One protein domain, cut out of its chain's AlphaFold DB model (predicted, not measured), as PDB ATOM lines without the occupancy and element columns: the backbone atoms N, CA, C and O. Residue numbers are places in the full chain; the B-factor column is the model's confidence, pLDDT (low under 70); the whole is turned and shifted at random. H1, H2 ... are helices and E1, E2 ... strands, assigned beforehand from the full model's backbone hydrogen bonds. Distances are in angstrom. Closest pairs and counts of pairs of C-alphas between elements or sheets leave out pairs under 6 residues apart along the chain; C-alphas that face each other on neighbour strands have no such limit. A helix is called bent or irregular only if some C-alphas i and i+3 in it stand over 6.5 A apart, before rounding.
ATOM      1  N   ASP A   2     -41.600  25.463  50.071       89.81
ATOM      2  CA  ASP A   2     -41.579  26.274  48.839       89.81
ATOM      3  C   ASP A   2     -40.287  26.148  48.018       89.81
ATOM      4  O   ASP A   2     -40.333  26.122  46.793       89.81
ATOM      5  N   GLU A   3     -39.140  25.997  48.683       90.31
ATOM      6  CA  GLU A   3     -37.836  25.817  48.032       90.31
ATOM      7  C   GLU A   3     -37.734  24.478  47.281       90.31
ATOM      8  O   GLU A   3     -37.335  24.447  46.123       90.31
ATOM      9  N   LEU A   4     -38.241  23.393  47.879       88.75
ATOM     10  CA  LEU A   4     -38.362  22.079  47.232       88.75
ATOM     11  C   LEU A   4     -39.334  22.109  46.043       88.75
ATOM     12  O   LEU A   4     -39.085  21.504  45.005       88.75
ATOM     13  N   ILE A   5     -40.450  22.833  46.181       90.25
ATOM     14  CA  ILE A   5     -41.411  23.017  45.085       90.25
ATOM     15  C   ILE A   5     -40.760  23.789  43.934       90.25
ATOM     16  O   ILE A   5     -41.017  23.481  42.769       90.25
ATOM     17  N   LYS A   6     -39.930  24.787  44.243       91.88
ATOM     18  CA  LYS A   6     -39.186  25.556  43.246       91.88
ATOM     19  C   LYS A   6     -38.162  24.681  42.521       91.88
ATOM     20  O   LYS A   6     -38.166  24.672  41.296       91.88
ATOM     21  N   GLU A   7     -37.391  23.883  43.254       89.94
ATOM     22  CA  GLU A   7     -36.401  22.960  42.688       89.94
ATOM     23  C   GLU A   7     -37.042  21.917  41.760       89.94
ATOM     24  O   GLU A   7     -36.588  21.712  40.636       89.94
ATOM     25  N   ILE A   8     -38.155  21.300  42.175       88.25
ATOM     26  CA  ILE A   8     -38.883  20.337  41.334       88.25
ATOM     27  C   ILE A   8     -39.384  21.004  40.047       88.25
ATOM     28  O   ILE A   8     -39.283  20.409  38.974       88.25
ATOM     29  N   LYS A   9     -39.911  22.234  40.134       86.69
ATOM     30  CA  LYS A   9     -40.382  22.986  38.960       86.69
ATOM     31  C   LYS A   9     -39.238  23.319  38.009       86.69
ATOM     32  O   LYS A   9     -39.393  23.121  36.812       86.69
ATOM     33  N   GLU A  10     -38.111  23.800  38.522       86.44
ATOM     34  CA  GLU A  10     -36.935  24.141  37.714       86.44
ATOM     35  C   GLU A  10     -36.338  22.900  37.043       86.44
ATOM     36  O   GLU A  10     -36.105  22.916  35.832       86.44
ATOM     37  N   ASN A  11     -36.202  21.796  37.782       81.56
ATOM     38  CA  ASN A  11     -35.780  20.515  37.224       81.56
ATOM     39  C   ASN A  11     -36.742  20.068  36.120       81.56
ATOM     40  O   ASN A  11     -36.297  19.832  35.004       81.56
ATOM     41  N   PHE A  12     -38.050  20.028  36.375       81.88
ATOM     42  CA  PHE A  12     -39.037  19.590  35.385       81.88
ATOM     43  C   PHE A  12     -39.056  20.466  34.126       81.88
ATOM     44  O   PHE A  12     -39.079  19.939  33.017       81.88
ATOM     45  N   LEU A  13     -38.987  21.792  34.275       80.62
ATOM     46  CA  LEU A  13     -38.905  22.713  33.140       80.62
ATOM     47  C   LEU A  13     -37.623  22.483  32.328       80.62
ATOM     48  O   LEU A  13     -37.689  22.411  31.106       80.62
ATOM     49  N   SER A  14     -36.484  22.252  32.988       77.19
ATOM     50  CA  SER A  14     -35.227  21.915  32.302       77.19
ATOM     51  C   SER A  14     -35.264  20.569  31.563       77.19
ATOM     52  O   SER A  14     -34.471  20.353  30.645       77.19
ATOM     53  N   LEU A  15     -36.161  19.654  31.955       75.31
ATOM     54  CA  LEU A  15     -36.383  18.378  31.268       75.31
ATOM     55  C   LEU A  15     -37.243  18.548  30.007       75.31
ATOM     56  O   LEU A  15     -37.065  17.775  29.075       75.31
ATOM     57  N   LEU A  16     -38.141  19.542  29.960       75.06
ATOM     58  CA  LEU A  16     -38.982  19.822  28.784       75.06
ATOM     59  C   LEU A  16     -38.177  20.376  27.601       75.06
ATOM     60  O   LEU A  16     -38.543  20.135  26.454       75.06
ATOM     61  N   ASP A  17     -37.079  21.082  27.884       75.69
ATOM     62  CA  ASP A  17     -36.172  21.629  26.867       75.69
ATOM     63  C   ASP A  17     -35.126  20.611  26.377       75.69
ATOM     64  O   ASP A  17     -34.407  20.860  25.407       75.69
ATOM     65  N   LYS A  18     -35.014  19.457  27.046       75.12
ATOM     66  CA  LYS A  18     -34.111  18.373  26.656       75.12
ATOM     67  C   LYS A  18     -34.847  17.359  25.797       75.12
ATOM     68  O   LYS A  18     -36.032  17.105  25.983       75.12
ATOM     69  N   ASP A  19     -34.109  16.724  24.890       74.88
ATOM     70  CA  ASP A  19     -34.605  15.521  24.231       74.88
ATOM     71  C   ASP A  19     -34.999  14.506  25.326       74.88
ATOM     72  O   ASP A  19     -34.134  14.141  26.130       74.88
ATOM     73  N   PRO A  20     -36.262  14.049  25.401       70.25
ATOM     74  CA  PRO A  20     -36.696  13.091  26.414       70.25
ATOM     75  C   PRO A  20     -35.859  11.804  26.416       70.25
ATOM     76  O   PRO A  20     -35.718  11.174  27.465       70.25
ATOM     77  N   TYR A  21     -35.232  11.438  25.293       66.44
ATOM     78  CA  TYR A  21     -34.326  10.289  25.215       66.44
ATOM     79  C   TYR A  21     -32.970  10.530  25.895       66.44
ATOM     80  O   TYR A  21     -32.317   9.573  26.298       66.44
ATOM     81  N   SER A  22     -32.562  11.787  26.107       71.19
ATOM     82  CA  SER A  22     -31.342  12.135  26.858       71.19
ATOM     83  C   SER A  22     -31.465  11.914  28.370       71.19
ATOM     84  O   SER A  22     -30.476  11.997  29.097       71.19
ATOM     85  N   LEU A  23     -32.682  11.637  28.846       71.69
ATOM     86  CA  LEU A  23     -32.994  11.399  30.255       71.69
ATOM     87  C   LEU A  23     -32.935   9.919  30.635       71.69
ATOM     88  O   LEU A  23     -32.977   9.582  31.818       71.69
ATOM     89  N   VAL A  24     -32.854   9.035  29.640       74.75
ATOM     90  CA  VAL A  24     -32.807   7.589  29.836       74.75
ATOM     91  C   VAL A  24     -31.354   7.141  29.778       74.75
ATOM     92  O   VAL A  24     -30.648   7.385  28.801       74.75
ATOM     93  N   SER A  25     -30.897   6.476  30.839       81.00
ATOM     94  CA  SER A  25     -29.565   5.877  30.842       81.00
ATOM     95  C   SER A  25     -29.495   4.739  29.814       81.00
ATOM     96  O   SER A  25     -30.444   3.953  29.728       81.00
ATOM     97  N   PRO A  26     -28.393   4.603  29.054       87.19
ATOM     98  CA  PRO A  26     -28.191   3.472  28.158       87.19
ATOM     99  C   PRO A  26     -28.370   2.130  28.880       87.19
ATOM    100  O   PRO A  26     -27.782   1.903  29.936       87.19
ATOM    101  N   CYS A  27     -29.148   1.221  28.288       91.62
ATOM    102  CA  CYS A  27     -29.335  -0.140  28.786       91.62
ATOM    103  C   CYS A  27     -28.385  -1.101  28.049       91.62
ATOM    104  O   CYS A  27     -28.647  -1.435  26.888       91.62
ATOM    105  N   PRO A  28     -27.288  -1.585  28.672       95.50
ATOM    106  CA  PRO A  28     -26.320  -2.429  27.972       95.50
ATOM    107  C   PRO A  28     -26.932  -3.739  27.469       95.50
ATOM    108  O   PRO A  28     -26.568  -4.211  26.395       95.50
ATOM    109  N   TYR A  29     -27.894  -4.295  28.215       95.75
ATOM    110  CA  TYR A  29     -28.635  -5.492  27.824       95.75
ATOM    111  C   TYR A  29     -29.338  -5.302  26.472       95.75
ATOM    112  O   TYR A  29     -29.135  -6.092  25.550       95.75
ATOM    113  N   GLU A  30     -30.121  -4.232  26.318       95.19
ATOM    114  CA  GLU A  30     -30.846  -3.946  25.074       95.19
ATOM    115  C   GLU A  30     -29.892  -3.584  23.933       95.19
ATOM    116  O   GLU A  30     -30.031  -4.094  22.820       95.19
ATOM    117  N   ILE A  31     -28.876  -2.765  24.217       97.00
ATOM    118  CA  ILE A  31     -27.870  -2.364  23.226       97.00
ATOM    119  C   ILE A  31     -27.126  -3.590  22.684       97.00
ATOM    120  O   ILE A  31     -26.882  -3.668  21.478       97.00
ATOM    121  N   ALA A  32     -26.807  -4.570  23.531       97.75
ATOM    122  CA  ALA A  32     -26.169  -5.811  23.105       97.75
ATOM    123  C   ALA A  32     -27.070  -6.652  22.187       97.75
ATOM    124  O   ALA A  32     -26.588  -7.181  21.183       97.75
ATOM    125  N   TRP A  33     -28.375  -6.734  22.466       97.44
ATOM    126  CA  TRP A  33     -29.326  -7.399  21.566       97.44
ATOM    127  C   TRP A  33     -29.403  -6.720  20.199       97.44
ATOM    128  O   TRP A  33     -29.339  -7.402  19.175       97.44
ATOM    129  N   VAL A  34     -29.456  -5.386  20.167       98.00
ATOM    130  CA  VAL A  34     -29.442  -4.613  18.914       98.00
ATOM    131  C   VAL A  34     -28.119  -4.802  18.163       98.00
ATOM    132  O   VAL A  34     -28.117  -4.996  16.946       98.00
ATOM    133  N   ALA A  35     -26.991  -4.835  18.878       97.69
ATOM    134  CA  ALA A  35     -25.667  -5.061  18.301       97.69
ATOM    135  C   ALA A  35     -25.527  -6.434  17.620       97.69
ATOM    136  O   ALA A  35     -24.667  -6.600  16.757       97.69
ATOM    137  N   MET A  36     -26.357  -7.421  17.970       97.19
ATOM    138  CA  MET A  36     -26.339  -8.755  17.361       97.19
ATOM    139  C   MET A  36     -27.111  -8.861  16.042       97.19
ATOM    140  O   MET A  36     -27.038  -9.907  15.394       97.19
ATOM    141  N   ILE A  37     -27.844  -7.832  15.621       97.81
ATOM    142  CA  ILE A  37     -28.641  -7.889  14.390       97.81
ATOM    143  C   ILE A  37     -27.696  -7.874  13.177       97.81
ATOM    144  O   ILE A  37     -26.939  -6.913  13.020       97.81
ATOM    145  N   PRO A  38     -27.706  -8.906  12.310       97.25
ATOM    146  CA  PRO A  38     -26.855  -8.937  11.128       97.25
ATOM    147  C   PRO A  38     -27.362  -7.990  10.043       97.25
ATOM    148  O   PRO A  38     -28.567  -7.821   9.855       97.25
ATOM    149  N   HIS A  39     -26.439  -7.402   9.289       97.12
ATOM    150  CA  HIS A  39     -26.790  -6.585   8.137       97.12
ATOM    151  C   HIS A  39     -27.428  -7.470   7.044       97.12
ATOM    152  O   HIS A  39     -26.832  -8.480   6.661       97.12
ATOM    153  N   PRO A  40     -28.587  -7.092   6.466       96.38
ATOM    154  CA  PRO A  40     -29.347  -7.962   5.558       96.38
ATOM    155  C   PRO A  40     -28.552  -8.371   4.310       96.38
ATOM    156  O   PRO A  40     -28.614  -9.516   3.879       96.38
ATOM    157  N   ASN A  41     -27.741  -7.453   3.777       97.19
ATOM    158  CA  ASN A  41     -26.897  -7.708   2.602       97.19
ATOM    159  C   ASN A  41     -25.462  -8.152   2.947       97.19
ATOM    160  O   ASN A  41     -24.696  -8.478   2.047       97.19
ATOM    161  N   ARG A  42     -25.070  -8.104   4.229       94.94
ATOM    162  CA  ARG A  42     -23.703  -8.392   4.704       94.94
ATOM    163  C   ARG A  42     -23.776  -9.154   6.032       94.94
ATOM    164  O   ARG A  42     -23.480  -8.585   7.075       94.94
ATOM    165  N   PRO A  43     -24.195 -10.432   6.034       93.12
ATOM    166  CA  PRO A  43     -24.507 -11.148   7.277       93.12
ATOM    167  C   PRO A  43     -23.322 -11.324   8.241       93.12
ATOM    168  O   PRO A  43     -23.529 -11.630   9.414       93.12
ATOM    169  N   SER A  44     -22.093 -11.137   7.754       93.00
ATOM    170  CA  SER A  44     -20.856 -11.124   8.540       93.00
ATOM    171  C   SER A  44     -20.607  -9.815   9.297       93.00
ATOM    172  O   SER A  44     -19.628  -9.728  10.031       93.00
ATOM    173  N   GLU A  45     -21.468  -8.808   9.137       94.31
ATOM    174  CA  GLU A  45     -21.347  -7.495   9.773       94.31
ATOM    175  C   GLU A  45     -22.613  -7.138  10.572       94.31
ATOM    176  O   GLU A  45     -23.727  -7.511  10.178       94.31
ATOM    177  N   PRO A  46     -22.481  -6.374  11.673       97.06
ATOM    178  CA  PRO A  46     -23.633  -5.853  12.397       97.06
ATOM    179  C   PRO A  46     -24.371  -4.797  11.567       97.06
ATOM    180  O   PRO A  46     -23.763  -3.902  10.981       97.06
ATOM    181  N   MET A  47     -25.705  -4.839  11.585       97.62
ATOM    182  CA  MET A  47     -26.549  -3.772  11.039       97.62
ATOM    183  C   MET A  47     -26.331  -2.454  11.796       97.62
ATOM    184  O   MET A  47     -26.288  -1.388  11.187       97.62
ATOM    185  N   PHE A  48     -26.142  -2.539  13.118       97.25
ATOM    186  CA  PHE A  48     -25.968  -1.401  14.019       97.25
ATOM    187  C   PHE A  48     -24.564  -1.395  14.639       97.25
ATOM    188  O   PHE A  48     -24.386  -1.638  15.834       97.25
ATOM    189  N   GLY A  49     -23.543  -1.112  13.822       96.25
ATOM    190  CA  GLY A  49     -22.140  -1.104  14.264       96.25
ATOM    191  C   GLY A  49     -21.856  -0.175  15.454       96.25
ATOM    192  O   GLY A  49     -21.052  -0.516  16.318       96.25
ATOM    193  N   SER A  50     -22.568   0.952  15.566       96.81
ATOM    194  CA  SER A  50     -22.431   1.876  16.701       96.81
ATOM    195  C   SER A  50     -22.826   1.243  18.038       96.81
ATOM    196  O   SER A  50     -22.177   1.516  19.044       96.81
ATOM    197  N   CYS A  51     -23.835   0.365  18.061       97.62
ATOM    198  CA  CYS A  51     -24.226  -0.366  19.269       97.62
ATOM    199  C   CYS A  51     -23.124  -1.339  19.697       97.62
ATOM    200  O   CYS A  51     -22.789  -1.411  20.875       97.62
ATOM    201  N   LEU A  52     -22.509  -2.037  18.739       97.25
ATOM    202  CA  LEU A  52     -21.394  -2.940  19.022       97.25
ATOM    203  C   LEU A  52     -20.171  -2.183  19.554       97.25
ATOM    204  O   LEU A  52     -19.558  -2.607  20.532       97.25
ATOM    205  N   ASN A  53     -19.856  -1.033  18.954       97.31
ATOM    206  CA  ASN A  53     -18.793  -0.163  19.447       97.31
ATOM    207  C   ASN A  53     -19.109   0.375  20.849       97.31
ATOM    208  O   ASN A  53     -18.221   0.456  21.692       97.31
ATOM    209  N   TRP A  54     -20.369   0.709  21.131       96.56
ATOM    210  CA  TRP A  54     -20.779   1.110  22.472       96.56
ATOM    211  C   TRP A  54     -20.543  -0.019  23.481       96.56
ATOM    212  O   TRP A  54     -19.896   0.217  24.496       96.56
ATOM    213  N   VAL A  55     -20.960  -1.256  23.179       97.31
ATOM    214  CA  VAL A  55     -20.705  -2.418  24.053       97.31
ATOM    215  C   VAL A  55     -19.212  -2.564  24.345       97.31
ATOM    216  O   VAL A  55     -18.835  -2.687  25.506       97.31
ATOM    217  N   LEU A  56     -18.362  -2.488  23.319       96.81
ATOM    218  CA  LEU A  56     -16.913  -2.632  23.472       96.81
ATOM    219  C   LEU A  56     -16.300  -1.594  24.428       96.81
ATOM    220  O   LEU A  56     -15.383  -1.922  25.172       96.81
ATOM    221  N   ASN A  57     -16.804  -0.359  24.415       96.00
ATOM    222  CA  ASN A  57     -16.203   0.765  25.140       96.00
ATOM    223  C   ASN A  57     -16.874   1.084  26.489       96.00
ATOM    224  O   ASN A  57     -16.470   2.040  27.142       96.00
ATOM    225  N   ASN A  58     -17.900   0.332  26.901       95.12
ATOM    226  CA  ASN A  58     -18.674   0.605  28.122       95.12
ATOM    227  C   ASN A  58     -18.668  -0.572  29.116       95.12
ATOM    228  O   ASN A  58     -19.601  -0.718  29.907       95.12
ATOM    229  N   GLN A  59     -17.630  -1.418  29.081       95.19
ATOM    230  CA  GLN A  59     -17.344  -2.330  30.195       95.19
ATOM    231  C   GLN A  59     -16.865  -1.499  31.393       95.19
ATOM    232  O   GLN A  59     -16.036  -0.602  31.230       95.19
ATOM    233  N   THR A  60     -17.391  -1.768  32.585       92.12
ATOM    234  CA  THR A  60     -16.999  -1.054  33.805       92.12
ATOM    235  C   THR A  60     -15.567  -1.402  34.215       92.12
ATOM    236  O   THR A  60     -14.997  -2.406  33.785       92.12
ATOM    237  N   GLU A  61     -14.988  -0.601  35.111       88.94
ATOM    238  CA  GLU A  61     -13.694  -0.909  35.740       88.94
ATOM    239  C   GLU A  61     -13.713  -2.206  36.566       88.94
ATOM    240  O   GLU A  61     -12.671  -2.810  36.801       88.94
ATOM    241  N   HIS A  62     -14.908  -2.663  36.949       88.50
ATOM    242  CA  HIS A  62     -15.157  -3.935  37.622       88.50
ATOM    243  C   HIS A  62     -15.524  -5.067  36.648       88.50
ATOM    244  O   HIS A  62     -16.060  -6.092  37.069       88.50
ATOM    245  N   GLU A  63     -15.245  -4.884  35.354       92.75
ATOM    246  CA  GLU A  63     -15.247  -5.935  34.330       92.75
ATOM    247  C   GLU A  63     -16.632  -6.464  33.915       92.75
ATOM    248  O   GLU A  63     -16.735  -7.464  33.204       92.75
ATOM    249  N   PHE A  64     -17.710  -5.754  34.250       93.88
ATOM    250  CA  PHE A  64     -19.081  -6.104  33.857       93.88
ATOM    251  C   PHE A  64     -19.775  -4.979  33.083       93.88
ATOM    252  O   PHE A  64     -19.246  -3.882  32.947       93.88
ATOM    253  N   TRP A  65     -20.978  -5.239  32.572       95.12
ATOM    254  CA  TRP A  65     -21.863  -4.215  32.009       95.12
ATOM    255  C   TRP A  65     -23.105  -4.070  32.873       95.12
ATOM    256  O   TRP A  65     -23.660  -5.061  33.343       95.12
ATOM    257  N   GLY A  66     -23.564  -2.837  33.046       89.44
ATOM    258  CA  GLY A  66     -24.728  -2.510  33.863       89.44
ATOM    259  C   GLY A  66     -24.421  -1.361  34.805       89.44
ATOM    260  O   GLY A  66     -23.260  -1.074  35.094       89.44
ATOM    261  N   ASN A  67     -25.470  -0.691  35.269       75.06
ATOM    262  CA  ASN A  67     -25.315   0.333  36.286       75.06
ATOM    263  C   ASN A  67     -25.304  -0.334  37.664       75.06
ATOM    264  O   ASN A  67     -26.175  -1.155  37.962       75.06
ATOM    265  N   CYS A  68     -24.346   0.027  38.509       63.59
ATOM    266  CA  CYS A  68     -24.412  -0.350  39.912       63.59
ATOM    267  C   CYS A  68     -25.526   0.464  40.586       63.59
ATOM    268  O   CYS A  68     -25.789   1.604  40.195       63.59
ATOM    269  N   ASN A  69     -26.178  -0.083  41.615       55.53
ATOM    270  CA  ASN A  69     -27.121   0.709  42.404       55.53
ATOM    271  C   ASN A  69     -26.412   1.961  42.931       55.53
ATOM    272  O   ASN A  69     -25.320   1.847  43.489       55.53
ATOM    273  N   SER A  70     -27.037   3.123  42.732       47.75
ATOM    274  CA  SER A  70     -26.534   4.467  43.028       47.75
ATOM    275  C   SER A  70     -25.715   4.521  44.328       47.75
ATOM    276  O   SER A  70     -26.279   4.612  45.416       47.75
ATOM    277  N   GLY A  71     -24.383   4.444  44.217       51.03
ATOM    278  CA  GLY A  71     -23.447   4.563  45.344       51.03
ATOM    279  C   GLY A  71     -22.881   3.264  45.936       51.03
ATOM    280  O   GLY A  71     -22.147   3.337  46.918       51.03
ATOM    281  N   SER A  72     -23.171   2.086  45.378       57.66
ATOM    282  CA  SER A  72     -22.536   0.821  45.792       57.66
ATOM    283  C   SER A  72     -21.843   0.141  44.615       57.66
ATOM    284  O   SER A  72     -22.453   0.009  43.568       57.66
ATOM    285  N   GLU A  73     -20.628  -0.382  44.794       68.38
ATOM    286  CA  GLU A  73     -19.900  -1.195  43.792       68.38
ATOM    287  C   GLU A  73     -20.509  -2.603  43.586       68.38
ATOM    288  O   GLU A  73     -19.904  -3.491  42.984       68.38
ATOM    289  N   LYS A  74     -21.705  -2.862  44.132       81.38
ATOM    290  CA  LYS A  74     -22.317  -4.192  44.111       81.38
ATOM    291  C   LYS A  74     -23.097  -4.409  42.809       81.38
ATOM    292  O   LYS A  74     -23.989  -3.610  42.510       81.38
ATOM    293  N   PRO A  75     -22.823  -5.498  42.068       88.81
ATOM    294  CA  PRO A  75     -23.577  -5.832  40.868       88.81
ATOM    295  C   PRO A  75     -25.014  -6.243  41.210       88.81
ATOM    296  O   PRO A  75     -25.290  -6.751  42.299       88.81
ATOM    297  N   THR A  76     -25.921  -6.061  40.252       92.12
ATOM    298  CA  THR A  76     -27.324  -6.488  40.330       92.12
ATOM    299  C   THR A  76     -27.601  -7.643  39.363       92.12
ATOM    300  O   THR A  76     -26.746  -8.032  38.562       92.12
ATOM    301  N   LEU A  77     -28.812  -8.211  39.418       92.88
ATOM    302  CA  LEU A  77     -29.248  -9.227  38.450       92.88
ATOM    303  C   LEU A  77     -29.290  -8.663  37.018       92.88
ATOM    304  O   LEU A  77     -29.018  -9.385  36.054       92.88
ATOM    305  N   ASP A  78     -29.548  -7.361  36.883       92.62
ATOM    306  CA  ASP A  78     -29.459  -6.650  35.608       92.62
ATOM    307  C   ASP A  78     -28.014  -6.606  35.102       92.62
ATOM    308  O   ASP A  78     -27.782  -6.830  33.918       92.62
ATOM    309  N   CYS A  79     -27.019  -6.435  35.983       94.50
ATOM    310  CA  CYS A  79     -25.609  -6.510  35.585       94.50
ATOM    311  C   CYS A  79     -25.228  -7.902  35.058       94.50
ATOM    312  O   CYS A  79     -24.490  -8.011  34.079       94.50
ATOM    313  N   LEU A  80     -25.739  -8.979  35.668       95.00
ATOM    314  CA  LEU A  80     -25.477 -10.346  35.193       95.00
ATOM    315  C   LEU A  80     -26.044 -10.577  33.787       95.00
ATOM    316  O   LEU A  80     -25.362 -11.117  32.915       95.00
ATOM    317  N   THR A  81     -27.292 -10.165  33.557       95.62
ATOM    318  CA  THR A  81     -27.945 -10.320  32.248       95.62
ATOM    319  C   THR A  81     -27.304  -9.421  31.197       95.62
ATOM    320  O   THR A  81     -26.954  -9.902  30.120       95.62
ATOM    321  N   ALA A  82     -27.065  -8.148  31.510       96.56
ATOM    322  CA  ALA A  82     -26.366  -7.209  30.642       96.56
ATOM    323  C   ALA A  82     -24.982  -7.728  30.233       96.56
ATOM    324  O   ALA A  82     -24.677  -7.788  29.043       96.56
ATOM    325  N   THR A  83     -24.180  -8.186  31.194       97.12
ATOM    326  CA  THR A  83     -22.831  -8.708  30.925       97.12
ATOM    327  C   THR A  83     -22.859  -9.904  29.990       97.12
ATOM    328  O   THR A  83     -22.098  -9.958  29.025       97.12
ATOM    329  N   LEU A  84     -23.773 -10.843  30.224       96.81
ATOM    330  CA  LEU A  84     -23.879 -12.022  29.381       96.81
ATOM    331  C   LEU A  84     -24.341 -11.667  27.959       96.81
ATOM    332  O   LEU A  84     -23.781 -12.188  26.998       96.81
ATOM    333  N   ALA A  85     -25.290 -10.734  27.803       97.50
ATOM    334  CA  ALA A  85     -25.687 -10.229  26.487       97.50
ATOM    335  C   ALA A  85     -24.507  -9.568  25.755       97.50
ATOM    336  O   ALA A  85     -24.267  -9.863  24.582       97.50
ATOM    337  N   CYS A  86     -23.743  -8.715  26.444       97.81
ATOM    338  CA  CYS A  86     -22.578  -8.028  25.888       97.81
ATOM    339  C   CYS A  86     -21.486  -9.008  25.436       97.81
ATOM    340  O   CYS A  86     -20.985  -8.886  24.317       97.81
ATOM    341  N   ILE A  87     -21.175 -10.026  26.245       97.56
ATOM    342  CA  ILE A  87     -20.232 -11.094  25.879       97.56
ATOM    343  C   ILE A  87     -20.689 -11.812  24.606       97.56
ATOM    344  O   ILE A  87     -19.890 -12.007  23.686       97.56
ATOM    345  N   VAL A  88     -21.966 -12.197  24.528       97.25
ATOM    346  CA  VAL A  88     -22.512 -12.885  23.350       97.25
ATOM    347  C   VAL A  88     -22.443 -11.985  22.118       97.25
ATOM    348  O   VAL A  88     -22.036 -12.452  21.053       97.25
ATOM    349  N   ALA A  89     -22.764 -10.698  22.257       97.56
ATOM    350  CA  ALA A  89     -22.683  -9.733  21.167       97.56
ATOM    351  C   ALA A  89     -21.250  -9.579  20.635       97.56
ATOM    352  O   ALA A  89     -21.031  -9.687  19.428       97.56
ATOM    353  N   LEU A  90     -20.264  -9.403  21.518       97.25
ATOM    354  CA  LEU A  90     -18.852  -9.305  21.134       97.25
ATOM    355  C   LEU A  90     -18.351 -10.601  20.494       97.25
ATOM    356  O   LEU A  90     -17.686 -10.575  19.454       97.25
ATOM    357  N   LYS A  91     -18.720 -11.751  21.071       96.56
ATOM    358  CA  LYS A  91     -18.312 -13.054  20.547       96.56
ATOM    359  C   LYS A  91     -18.903 -13.332  19.171       96.56
ATOM    360  O   LYS A  91     -18.189 -13.861  18.320       96.56
ATOM    361  N   LYS A  92     -20.168 -12.968  18.936       95.44
ATOM    362  CA  LYS A  92     -20.854 -13.153  17.646       95.44
ATOM    363  C   LYS A  92     -20.054 -12.552  16.488       95.44
ATOM    364  O   LYS A  92     -19.984 -13.158  15.422       95.44
ATOM    365  N   TRP A  93     -19.443 -11.393  16.714       95.69
ATOM    366  CA  TRP A  93     -18.654 -10.667  15.718       95.69
ATOM    367  C   TRP A  93     -17.143 -10.906  15.839       95.69
ATOM    368  O   TRP A  93     -16.364 -10.269  15.138       95.69
ATOM    369  N   ASN A  94     -16.729 -11.830  16.713       93.19
ATOM    370  CA  ASN A  94     -15.336 -12.173  16.996       93.19
ATOM    371  C   ASN A  94     -14.460 -10.956  17.360       93.19
ATOM    372  O   ASN A  94     -13.326 -10.830  16.895       93.19
ATOM    373  N   ILE A  95     -14.996 -10.056  18.190       89.56
ATOM    374  CA  ILE A  95     -14.323  -8.822  18.616       89.56
ATOM    375  C   ILE A  95     -13.740  -8.976  20.023       89.56
ATOM    376  O   ILE A  95     -14.427  -9.442  20.926       89.56
ATOM    377  N   CYS A  96     -12.491  -8.519  20.186       82.81
ATOM    378  CA  CYS A  96     -11.781  -8.288  21.451       82.81
ATOM    379  C   CYS A  96     -11.935  -9.409  22.501       82.81
ATOM    380  O   CYS A  96     -12.745  -9.327  23.426       82.81
ATOM    381  N   SER A  97     -11.100 -10.446  22.381       90.81
ATOM    382  CA  SER A  97     -11.065 -11.578  23.318       90.81
ATOM    383  C   SER A  97     -10.855 -11.165  24.773       90.81
ATOM    384  O   SER A  97     -11.397 -11.810  25.662       90.81
ATOM    385  N   ASP A  98     -10.103 -10.098  25.021       95.38
ATOM    386  CA  ASP A  98      -9.723  -9.691  26.376       95.38
ATOM    387  C   ASP A  98     -10.924  -9.133  27.147       95.38
ATOM    388  O   ASP A  98     -11.152  -9.501  28.296       95.38
ATOM    389  N   VAL A  99     -11.749  -8.318  26.485       95.44
ATOM    390  CA  VAL A  99     -12.996  -7.769  27.045       95.44
ATOM    391  C   VAL A  99     -13.993  -8.895  27.355       95.44
ATOM    392  O   VAL A  99     -14.629  -8.892  28.411       95.44
ATOM    393  N   ILE A 100     -14.074  -9.906  26.481       96.31
ATOM    394  CA  ILE A 100     -14.878 -11.117  26.716       96.31
ATOM    395  C   ILE A 100     -14.371 -11.890  27.939       96.31
ATOM    396  O   ILE A 100     -15.175 -12.265  28.792       96.31
ATOM    397  N   SER A 101     -13.060 -12.131  28.031       95.75
ATOM    398  CA  SER A 101     -12.456 -12.882  29.138       95.75
ATOM    399  C   SER A 101     -12.735 -12.221  30.484       95.75
ATOM    400  O   SER A 101     -13.222 -12.890  31.390       95.75
ATOM    401  N   LYS A 102     -12.558 -10.900  30.576       96.06
ATOM    402  CA  LYS A 102     -12.885 -10.108  31.771       96.06
ATOM    403  C   LYS A 102     -14.352 -10.233  32.187       96.06
ATOM    404  O   LYS A 102     -14.663 -10.486  33.347       96.06
ATOM    405  N   GLY A 103     -15.269 -10.162  31.221       96.00
ATOM    406  CA  GLY A 103     -16.693 -10.380  31.488       96.00
ATOM    407  C   GLY A 103     -16.987 -11.782  32.033       96.00
ATOM    408  O   GLY A 103     -17.812 -11.941  32.931       96.00
ATOM    409  N   LEU A 104     -16.310 -12.812  31.520       95.31
ATOM    410  CA  LEU A 104     -16.453 -14.184  32.015       95.31
ATOM    411  C   LEU A 104     -15.850 -14.359  33.416       95.31
ATOM    412  O   LEU A 104     -16.433 -15.069  34.237       95.31
ATOM    413  N   GLU A 105     -14.732 -13.696  33.710       94.38
ATOM    414  CA  GLU A 105     -14.134 -13.654  35.050       94.38
ATOM    415  C   GLU A 105     -15.099 -13.034  36.066       94.38
ATOM    416  O   GLU A 105     -15.317 -13.610  37.137       94.38
ATOM    417  N   PHE A 106     -15.784 -11.948  35.697       94.25
ATOM    418  CA  PHE A 106     -16.861 -11.388  36.510       94.25
ATOM    419  C   PHE A 106     -17.990 -12.402  36.769       94.25
ATOM    420  O   PHE A 106     -18.433 -12.538  37.914       94.25
ATOM    421  N   MET A 107     -18.439 -13.152  35.756       93.38
ATOM    422  CA  MET A 107     -19.507 -14.156  35.919       93.38
ATOM    423  C   MET A 107     -19.120 -15.282  36.890       93.38
ATOM    424  O   MET A 107     -19.980 -15.811  37.597       93.38
ATOM    425  N   ASP A 108     -17.834 -15.637  36.952       91.00
ATOM    426  CA  ASP A 108     -17.294 -16.641  37.877       91.00
ATOM    427  C   ASP A 108     -16.832 -16.035  39.230       91.00
ATOM    428  O   ASP A 108     -16.385 -16.777  40.120       91.00
ATOM    429  N   SER A 109     -16.970 -14.719  39.428       91.75
ATOM    430  CA  SER A 109     -16.535 -14.003  40.635       91.75
ATOM    431  C   SER A 109     -17.348 -14.360  41.887       91.75
ATOM    432  O   SER A 109     -18.476 -14.862  41.831       91.75
ATOM    433  N   SER A 110     -16.786 -14.064  43.063       90.56
ATOM    434  CA  SER A 110     -17.476 -14.236  44.349       90.56
ATOM    435  C   SER A 110     -18.727 -13.361  44.467       90.56
ATOM    436  O   SER A 110     -19.723 -13.816  45.026       90.56
ATOM    437  N   ASN A 111     -18.707 -12.147  43.907       89.88
ATOM    438  CA  ASN A 111     -19.843 -11.223  43.929       89.88
ATOM    439  C   ASN A 111     -21.019 -11.754  43.100       89.88
ATOM    440  O   ASN A 111     -22.141 -11.801  43.605       89.88
ATOM    441  N   ALA A 112     -20.763 -12.224  41.874       90.75
ATOM    442  CA  ALA A 112     -21.791 -12.827  41.025       90.75
ATOM    443  C   ALA A 112     -22.384 -14.091  41.667       90.75
ATOM    444  O   ALA A 112     -23.603 -14.246  41.748       90.75
ATOM    445  N   LYS A 113     -21.530 -14.971  42.204       91.06
ATOM    446  CA  LYS A 113     -21.969 -16.184  42.911       91.06
ATOM    447  C   LYS A 113     -22.803 -15.866  44.145       91.06
ATOM    448  O   LYS A 113     -23.801 -16.539  44.385       91.06
ATOM    449  N   LYS A 114     -22.406 -14.863  44.930       90.50
ATOM    450  CA  LYS A 114     -23.153 -14.434  46.115       90.50
ATOM    451  C   LYS A 114     -24.542 -13.930  45.729       90.50
ATOM    452  O   LYS A 114     -25.521 -14.400  46.296       90.50
ATOM    453  N   LEU A 115     -24.624 -13.065  44.722       90.88
ATOM    454  CA  LEU A 115     -25.887 -12.538  44.212       90.88
ATOM    455  C   LEU A 115     -26.830 -13.656  43.731       90.88
ATOM    456  O   LEU A 115     -28.027 -13.630  43.998       90.88
ATOM    457  N   LEU A 116     -26.292 -14.676  43.060       91.00
ATOM    458  CA  LEU A 116     -27.074 -15.827  42.603       91.00
ATOM    459  C   LEU A 116     -27.496 -16.782  43.732       91.00
ATOM    460  O   LEU A 116     -28.472 -17.507  43.569       91.00
ATOM    461  N   LYS A 117     -26.790 -16.795  44.866       89.88
ATOM    462  CA  LYS A 117     -27.210 -17.531  46.071       89.88
ATOM    463  C   LYS A 117     -28.303 -16.782  46.831       89.88
ATOM    464  O   LYS A 117     -29.280 -17.392  47.237       89.88
ATOM    465  N   GLU A 118     -28.205 -15.457  46.915       88.81
ATOM    466  CA  GLU A 118     -29.252 -14.603  47.500       88.81
ATOM    467  C   GLU A 118     -30.604 -14.756  46.775       88.81
ATOM    468  O   GLU A 118     -31.659 -14.612  47.386       88.81
ATOM    469  N   VAL A 119     -30.590 -15.116  45.487       86.81
ATOM    470  CA  VAL A 119     -31.788 -15.475  44.706       86.81
ATOM    471  C   VAL A 119     -32.513 -16.712  45.260       86.81
ATOM    472  O   VAL A 119     -33.741 -16.784  45.170       86.81
ATOM    473  N   GLU A 120     -31.791 -17.682  45.826       83.25
ATOM    474  CA  GLU A 120     -32.393 -18.840  46.502       83.25
ATOM    475  C   GLU A 120     -33.037 -18.426  47.831       83.25
ATOM    476  O   GLU A 120     -34.183 -18.789  48.091       83.25
ATOM    477  N   ASP A 121     -32.335 -17.608  48.618       84.00
ATOM    478  CA  ASP A 121     -32.758 -17.203  49.963       84.00
ATOM    479  C   ASP A 121     -33.921 -16.195  49.960       84.00
ATOM    480  O   ASP A 121     -34.794 -16.231  50.830       84.00
ATOM    481  N   HIS A 122     -33.941 -15.275  48.993       85.00
ATOM    482  CA  HIS A 122     -34.892 -14.155  48.939       85.00
ATOM    483  C   HIS A 122     -35.952 -14.297  47.842       85.00
ATOM    484  O   HIS A 122     -36.870 -13.477  47.756       85.00
ATOM    485  N   GLY A 123     -35.860 -15.355  47.036       85.12
ATOM    486  CA  GLY A 123     -36.771 -15.635  45.938       85.12
ATOM    487  C   GLY A 123     -36.307 -15.037  44.611       85.12
ATOM    488  O   GLY A 123     -35.958 -13.863  44.496       85.12
ATOM    489  N   CYS A 124     -36.351 -15.864  43.566       90.38
ATOM    490  CA  CYS A 124     -35.954 -15.464  42.225       90.38
ATOM    491  C   CYS A 124     -37.031 -14.614  41.541       90.38
ATOM    492  O   CYS A 124     -38.153 -15.101  41.357       90.38
ATOM    493  N   PRO A 125     -36.705 -13.399  41.054       92.81
ATOM    494  CA  PRO A 125     -37.619 -12.650  40.205       92.81
ATOM    495  C   PRO A 125     -38.026 -13.478  38.982       92.81
ATOM    496  O   PRO A 125     -37.180 -14.086  38.320       92.81
ATOM    497  N   ARG A 126     -39.328 -13.485  38.661       91.69
ATOM    498  CA  ARG A 126     -39.885 -14.322  37.581       91.69
ATOM    499  C   ARG A 126     -39.223 -14.040  36.230       91.69
ATOM    500  O   ARG A 126     -38.907 -14.973  35.502       91.69
ATOM    501  N   TRP A 127     -38.981 -12.766  35.915       93.94
ATOM    502  CA  TRP A 127     -38.315 -12.363  34.673       93.94
ATOM    503  C   TRP A 127     -36.897 -12.945  34.580       93.94
ATOM    504  O   TRP A 127     -36.516 -13.476  33.539       93.94
ATOM    505  N   PHE A 128     -36.146 -12.926  35.685       94.31
ATOM    506  CA  PHE A 128     -34.768 -13.402  35.732       94.31
ATOM    507  C   PHE A 128     -34.711 -14.924  35.601       94.31
ATOM    508  O   PHE A 128     -33.942 -15.443  34.796       94.31
ATOM    509  N   ALA A 129     -35.595 -15.636  36.304       93.75
ATOM    510  CA  ALA A 129     -35.723 -17.089  36.200       93.75
ATOM    511  C   ALA A 129     -36.068 -17.562  34.777       93.75
ATOM    512  O   ALA A 129     -35.663 -18.649  34.377       93.75
ATOM    513  N   ILE A 130     -36.805 -16.765  33.998       92.19
ATOM    514  CA  ILE A 130     -37.127 -17.093  32.604       92.19
ATOM    515  C   ILE A 130     -35.940 -16.775  31.688       92.19
ATOM    516  O   ILE A 130     -35.494 -17.635  30.925       92.19
ATOM    517  N   VAL A 131     -35.438 -15.540  31.756       94.12
ATOM    518  CA  VAL A 131     -34.499 -14.992  30.769       94.12
ATOM    519  C   VAL A 131     -33.085 -15.516  30.995       94.12
ATOM    520  O   VAL A 131     -32.459 -16.029  30.067       94.12
ATOM    521  N   PHE A 132     -32.576 -15.436  32.224       95.12
ATOM    522  CA  PHE A 132     -31.157 -15.650  32.490       95.12
ATOM    523  C   PHE A 132     -30.673 -17.076  32.185       95.12
ATOM    524  O   PHE A 132     -29.650 -17.206  31.512       95.12
ATOM    525  N   PRO A 133     -31.393 -18.162  32.537       94.81
ATOM    526  CA  PRO A 133     -30.951 -19.506  32.167       94.81
ATOM    527  C   PRO A 133     -30.914 -19.717  30.651       94.81
ATOM    528  O   PRO A 133     -30.008 -20.384  30.155       94.81
ATOM    529  N   ARG A 134     -31.843 -19.109  29.890       94.81
ATOM    530  CA  ARG A 134     -31.789 -19.173  28.420       94.81
ATOM    531  C   ARG A 134     -30.590 -18.409  27.865       94.81
ATOM    532  O   ARG A 134     -29.994 -18.838  26.882       94.81
ATOM    533  N   MET A 135     -30.213 -17.297  28.490       95.44
ATOM    534  CA  MET A 135     -29.005 -16.568  28.103       95.44
ATOM    535  C   MET A 135     -27.733 -17.359  28.390       95.44
ATOM    536  O   MET A 135     -26.818 -17.320  27.573       95.44
ATOM    537  N   VAL A 136     -27.672 -18.081  29.514       95.25
ATOM    538  CA  VAL A 136     -26.546 -18.979  29.821       95.25
ATOM    539  C   VAL A 136     -26.414 -20.024  28.723       95.25
ATOM    540  O   VAL A 136     -25.345 -20.136  28.137       95.25
ATOM    541  N   GLU A 137     -27.505 -20.705  28.368       95.25
ATOM    542  CA  GLU A 137     -27.509 -21.672  27.262       95.25
ATOM    543  C   GLU A 137     -27.027 -21.039  25.945       95.25
ATOM    544  O   GLU A 137     -26.125 -21.572  25.303       95.25
ATOM    545  N   LEU A 138     -27.563 -19.872  25.565       94.75
ATOM    546  CA  LEU A 138     -27.154 -19.160  24.350       94.75
ATOM    547  C   LEU A 138     -25.660 -18.812  24.359       94.75
ATOM    548  O   LEU A 138     -24.966 -18.958  23.353       94.75
ATOM    549  N   ALA A 139     -25.152 -18.331  25.487       94.88
ATOM    550  CA  ALA A 139     -23.756 -17.967  25.607       94.88
ATOM    551  C   ALA A 139     -22.843 -19.199  25.543       94.88
ATOM    552  O   ALA A 139     -21.812 -19.145  24.875       94.88
ATOM    553  N   GLU A 140     -23.239 -20.330  26.128       94.94
ATOM    554  CA  GLU A 140     -22.529 -21.609  25.986       94.94
ATOM    555  C   GLU A 140     -22.548 -22.108  24.527       94.94
ATOM    556  O   GLU A 140     -21.514 -22.528  23.996       94.94
ATOM    557  N   GLU A 141     -23.690 -21.988  23.836       94.75
ATOM    558  CA  GLU A 141     -23.842 -22.315  22.411       94.75
ATOM    559  C   GLU A 141     -22.895 -21.482  21.526       94.75
ATOM    560  O   GLU A 141     -22.310 -22.018  20.577       94.75
ATOM    561  N   VAL A 142     -22.721 -20.192  21.833       91.75
ATOM    562  CA  VAL A 142     -21.912 -19.239  21.051       91.75
ATOM    563  C   VAL A 142     -20.421 -19.307  21.401       91.75
ATOM    564  O   VAL A 142     -19.573 -19.270  20.506       91.75
ATOM    565  N   LEU A 143     -20.074 -19.425  22.684       90.44
ATOM    566  CA  LEU A 143     -18.685 -19.436  23.156       90.44
ATOM    567  C   LEU A 143     -18.033 -20.818  23.085       90.44
ATOM    568  O   LEU A 143     -16.806 -20.893  23.054       90.44
ATOM    569  N   LYS A 144     -18.830 -21.894  23.051       91.75
ATOM    570  CA  LYS A 144     -18.366 -23.292  23.132       91.75
ATOM    571  C   LYS A 144     -17.634 -23.620  24.440       91.75
ATOM    572  O   LYS A 144     -16.745 -24.466  24.464       91.75
ATOM    573  N   ILE A 145     -18.030 -22.968  25.532       88.81
ATOM    574  CA  ILE A 145     -17.527 -23.210  26.891       88.81
ATOM    575  C   ILE A 145     -18.699 -23.267  27.868       88.81
ATOM    576  O   ILE A 145     -19.753 -22.714  27.580       88.81
ATOM    577  N   LYS A 146     -18.496 -23.888  29.035       88.19
ATOM    578  CA  LYS A 146     -19.446 -23.839  30.155       88.19
ATOM    579  C   LYS A 146     -19.288 -22.520  30.921       88.19
ATOM    580  O   LYS A 146     -18.163 -22.151  31.267       88.19
ATOM    581  N   ILE A 147     -20.397 -21.853  31.222       88.50
ATOM    582  CA  ILE A 147     -20.454 -20.615  32.023       88.50
ATOM    583  C   ILE A 147     -21.018 -20.954  33.409       88.50
ATOM    584  O   ILE A 147     -21.664 -21.987  33.562       88.50
ATOM    585  N   LEU A 148     -20.784 -20.130  34.437       86.31
ATOM    586  CA  LEU A 148     -21.231 -20.397  35.814       86.31
ATOM    587  C   LEU A 148     -20.773 -21.788  36.271       86.31
ATOM    588  O   LEU A 148     -21.579 -22.699  36.438       86.31
ATOM    589  N   LYS A 149     -19.465 -21.993  36.421       84.38
ATOM    590  CA  LYS A 149     -18.906 -23.348  36.629       84.38
ATOM    591  C   LYS A 149     -19.379 -24.035  37.918       84.38
ATOM    592  O   LYS A 149     -19.256 -25.250  38.029       84.38
ATOM    593  N   ASP A 150     -19.908 -23.264  38.863       87.69
ATOM    594  CA  ASP A 150     -20.502 -23.748  40.107       87.69
ATOM    595  C   ASP A 150     -21.883 -24.381  39.852       87.69
ATOM    596  O   ASP A 150     -22.865 -23.698  39.549       87.69
ATOM    597  N   ASP A 151     -21.960 -25.706  39.990       88.31
ATOM    598  CA  ASP A 151     -23.188 -26.464  39.746       88.31
ATOM    599  C   ASP A 151     -24.300 -26.165  40.761       88.31
ATOM    600  O   ASP A 151     -25.475 -26.291  40.414       88.31
ATOM    601  N   GLN A 152     -23.979 -25.729  41.987       88.38
ATOM    602  CA  GLN A 152     -25.011 -25.337  42.955       88.38
ATOM    603  C   GLN A 152     -25.749 -24.098  42.452       88.38
ATOM    604  O   GLN A 152     -26.977 -24.094  42.357       88.38
ATOM    605  N   VAL A 153     -24.986 -23.086  42.038       86.81
ATOM    606  CA  VAL A 153     -25.515 -21.837  41.477       86.81
ATOM    607  C   VAL A 153     -26.338 -22.097  40.214       86.81
ATOM    608  O   VAL A 153     -27.431 -21.550  40.058       86.81
ATOM    609  N   ARG A 154     -25.863 -22.976  39.323       90.19
ATOM    610  CA  ARG A 154     -26.640 -23.385  38.143       90.19
ATOM    611  C   ARG A 154     -27.956 -24.045  38.548       90.19
ATOM    612  O   ARG A 154     -29.008 -23.664  38.040       90.19
ATOM    613  N   ASN A 155     -27.928 -25.008  39.462       90.81
ATOM    614  CA  ASN A 155     -29.128 -25.748  39.846       90.81
ATOM    615  C   ASN A 155     -30.228 -24.836  40.405       90.81
ATOM    616  O   ASN A 155     -31.392 -25.035  40.055       90.81
ATOM    617  N   ILE A 156     -29.870 -23.814  41.188       88.44
ATOM    618  CA  ILE A 156     -30.809 -22.794  41.689       88.44
ATOM    619  C   ILE A 156     -31.571 -22.149  40.522       88.44
ATOM    620  O   ILE A 156     -32.804 -22.153  40.491       88.44
ATOM    621  N   LEU A 157     -30.838 -21.663  39.518       89.75
ATOM    622  CA  LEU A 157     -31.385 -20.970  38.351       89.75
ATOM    623  C   LEU A 157     -32.313 -21.854  37.514       89.75
ATOM    624  O   LEU A 157     -33.441 -21.472  37.190       89.75
ATOM    625  N   PHE A 158     -31.848 -23.052  37.164       91.56
ATOM    626  CA  PHE A 158     -32.603 -23.957  36.298       91.56
ATOM    627  C   PHE A 158     -33.830 -24.544  37.009       91.56
ATOM    628  O   PHE A 158     -34.867 -24.737  36.370       91.56
ATOM    629  N   LYS A 159     -33.760 -24.758  38.330       91.94
ATOM    630  CA  LYS A 159     -34.913 -25.149  39.150       91.94
ATOM    631  C   LYS A 159     -35.948 -24.027  39.230       91.94
ATOM    632  O   LYS A 159     -37.131 -24.294  39.030       91.94
ATOM    633  N   ALA A 160     -35.522 -22.781  39.454       91.00
ATOM    634  CA  ALA A 160     -36.425 -21.629  39.474       91.00
ATOM    635  C   ALA A 160     -37.191 -21.483  38.146       91.00
ATOM    636  O   ALA A 160     -38.409 -21.301  38.153       91.00
ATOM    637  N   ARG A 161     -36.501 -21.652  37.008       93.75
ATOM    638  CA  ARG A 161     -37.128 -21.666  35.677       93.75
ATOM    639  C   ARG A 161     -38.141 -22.797  35.519       93.75
ATOM    640  O   ARG A 161     -39.241 -22.566  35.033       93.75
ATOM    641  N   LYS A 162     -37.769 -24.016  35.916       92.31
ATOM    642  CA  LYS A 162     -38.630 -25.202  35.814       92.31
ATOM    643  C   LYS A 162     -39.949 -24.996  36.564       92.31
ATOM    644  O   LYS A 162     -41.010 -25.162  35.976       92.31
ATOM    645  N   ASN A 163     -39.876 -24.519  37.807       89.69
ATOM    646  CA  ASN A 163     -41.053 -24.271  38.641       89.69
ATOM    647  C   ASN A 163     -42.050 -23.287  38.000       89.69
ATOM    648  O   ASN A 163     -43.248 -23.410  38.223       89.69
ATOM    649  N   ILE A 164     -41.569 -22.325  37.205       89.56
ATOM    650  CA  ILE A 164     -42.400 -21.325  36.513       89.56
ATOM    651  C   ILE A 164     -43.208 -21.914  35.355       89.56
ATOM    652  O   ILE A 164     -44.302 -21.424  35.092       89.56
ATOM    653  N   PHE A 165     -42.652 -22.892  34.638       84.38
ATOM    654  CA  PHE A 165     -43.287 -23.495  33.459       84.38
ATOM    655  C   PHE A 165     -44.120 -24.739  33.790       84.38
ATOM    656  O   PHE A 165     -44.863 -25.216  32.938       84.38
ATOM    657  N   GLU A 166     -43.986 -25.269  35.006       86.81
ATOM    658  CA  GLU A 166     -44.803 -26.371  35.531       86.81
ATOM    659  C   GLU A 166     -46.030 -25.892  36.331       86.81
ATOM    660  O   GLU A 166     -46.819 -26.724  36.778       86.81
ATOM    661  N   THR A 167     -46.191 -24.573  36.513       64.56
ATOM    662  CA  THR A 167     -47.383 -23.929  37.099       64.56
ATOM    663  C   THR A 167     -48.293 -23.355  36.027       64.56
ATOM    664  O   THR A 167     -49.525 -23.441  36.227       64.56
TER     665      THR A 167
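Overview. This is residues 2 to 167 of the 167 residues of an uncharacterized protein of Cannabis sativa (UniProt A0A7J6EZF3). A body of helices is built round H5, with H3, H6 and H8 packed on it nearly lengthwise and H4 crossing it, while an arm sticks out far from the body at residues 2 to 14, in H1, and 16 to 22, which include part of H2. H7 lies near the end of H5 where H5 begins, H9 packs across the first part of H8, and E1 lies in a loop beyond the other end of H5. The printed part has 166 residues with nine named helices and one named strand, in the order H1 H2 H3 E1 H4 H5 H6 H7 H8 H9, and is mostly helix. It is only just loose, close to compact, with a radius of gyration of the C-alphas of 18.5 A and spans of 56 by 47 by 34 A.

Arrangement. H1, residues 2 to 16, and H2, residues 20 to 23, are close but not clearly touching, the C-alphas of Leu 15 and Leu 23 being closest at 7.8 A. H3, residues 28 to 35, is apart from both. E1, residues 42 to 46, pairs with no named strand. H4, residues 49 to 57, touches H3 at Leu 52 and Ala 35, their closest C-alphas, 4.8 A apart, opposite ways at 37 degrees, only just a steep tilt. The hub is H5, residues 77 to 92, touching four helices. It touches H3 the same way at a shallow tilt of 23 degrees, closest at the C-alphas of Tyr 29 and Ala 82, 4.0 A. With residues 86 to 90 alone it touches H4 at a steep tilt of 60 degrees, closest at the C-alphas of Val 55 and Cys 86, 6.2 A. H5 and H6, residues 97 to 107, form a helical hairpin, closest at the C-alphas of Ile 87 and Ile 100, 5.4 A. H8, residues 126 to 143, touches H5 the same way at a shallow tilt of 25 degrees, closest at the C-alphas of Val 88 and Ala 139, 5.7 A. H9, residues 151 to 165, touches residues 126 to 133 of H8 at a steep tilt of 55 degrees, closest at the C-alphas of Ala 129 and Arg 161, 4.8 A. With residues 153 to 157 alone H9 touches H7, residues 110 to 122, closest at the C-alphas of Leu 116 and Val 153, 6.3 A. Every O i to N i+4 pair is within hydrogen-bond range in H1, H3, H4, H5, H6 and H9, against 8 of 9 in H7 and 12 of 14 in H8; H2 is too short for such a pair.

Along the chain. H1 begins at C-alpha 2, (-41.579, 26.274, 48.839), and is 21.2 A long. H5 begins at C-alpha 77, (-29.248, -9.227, 38.450), and is 22.8 A long. H7 is 18.0 A and H8 26.1 A; H8 is only just irregular, C-alphas 130 and 133 being 6.6 A apart. H9 is 21.3 A and ends at C-alpha 165, (-43.287, -23.495, 33.459).

Size, cuts and confidence. The two C-alphas farthest apart, those of Asp 2 and Lys 144, are 60.5 A apart. The printed part has no cut. The link from H4 to H5, residues 58 to 76, is long. The mean pLDDT of the printed part is 89.6; residues 21, 68 to 73 and 167 are under 70.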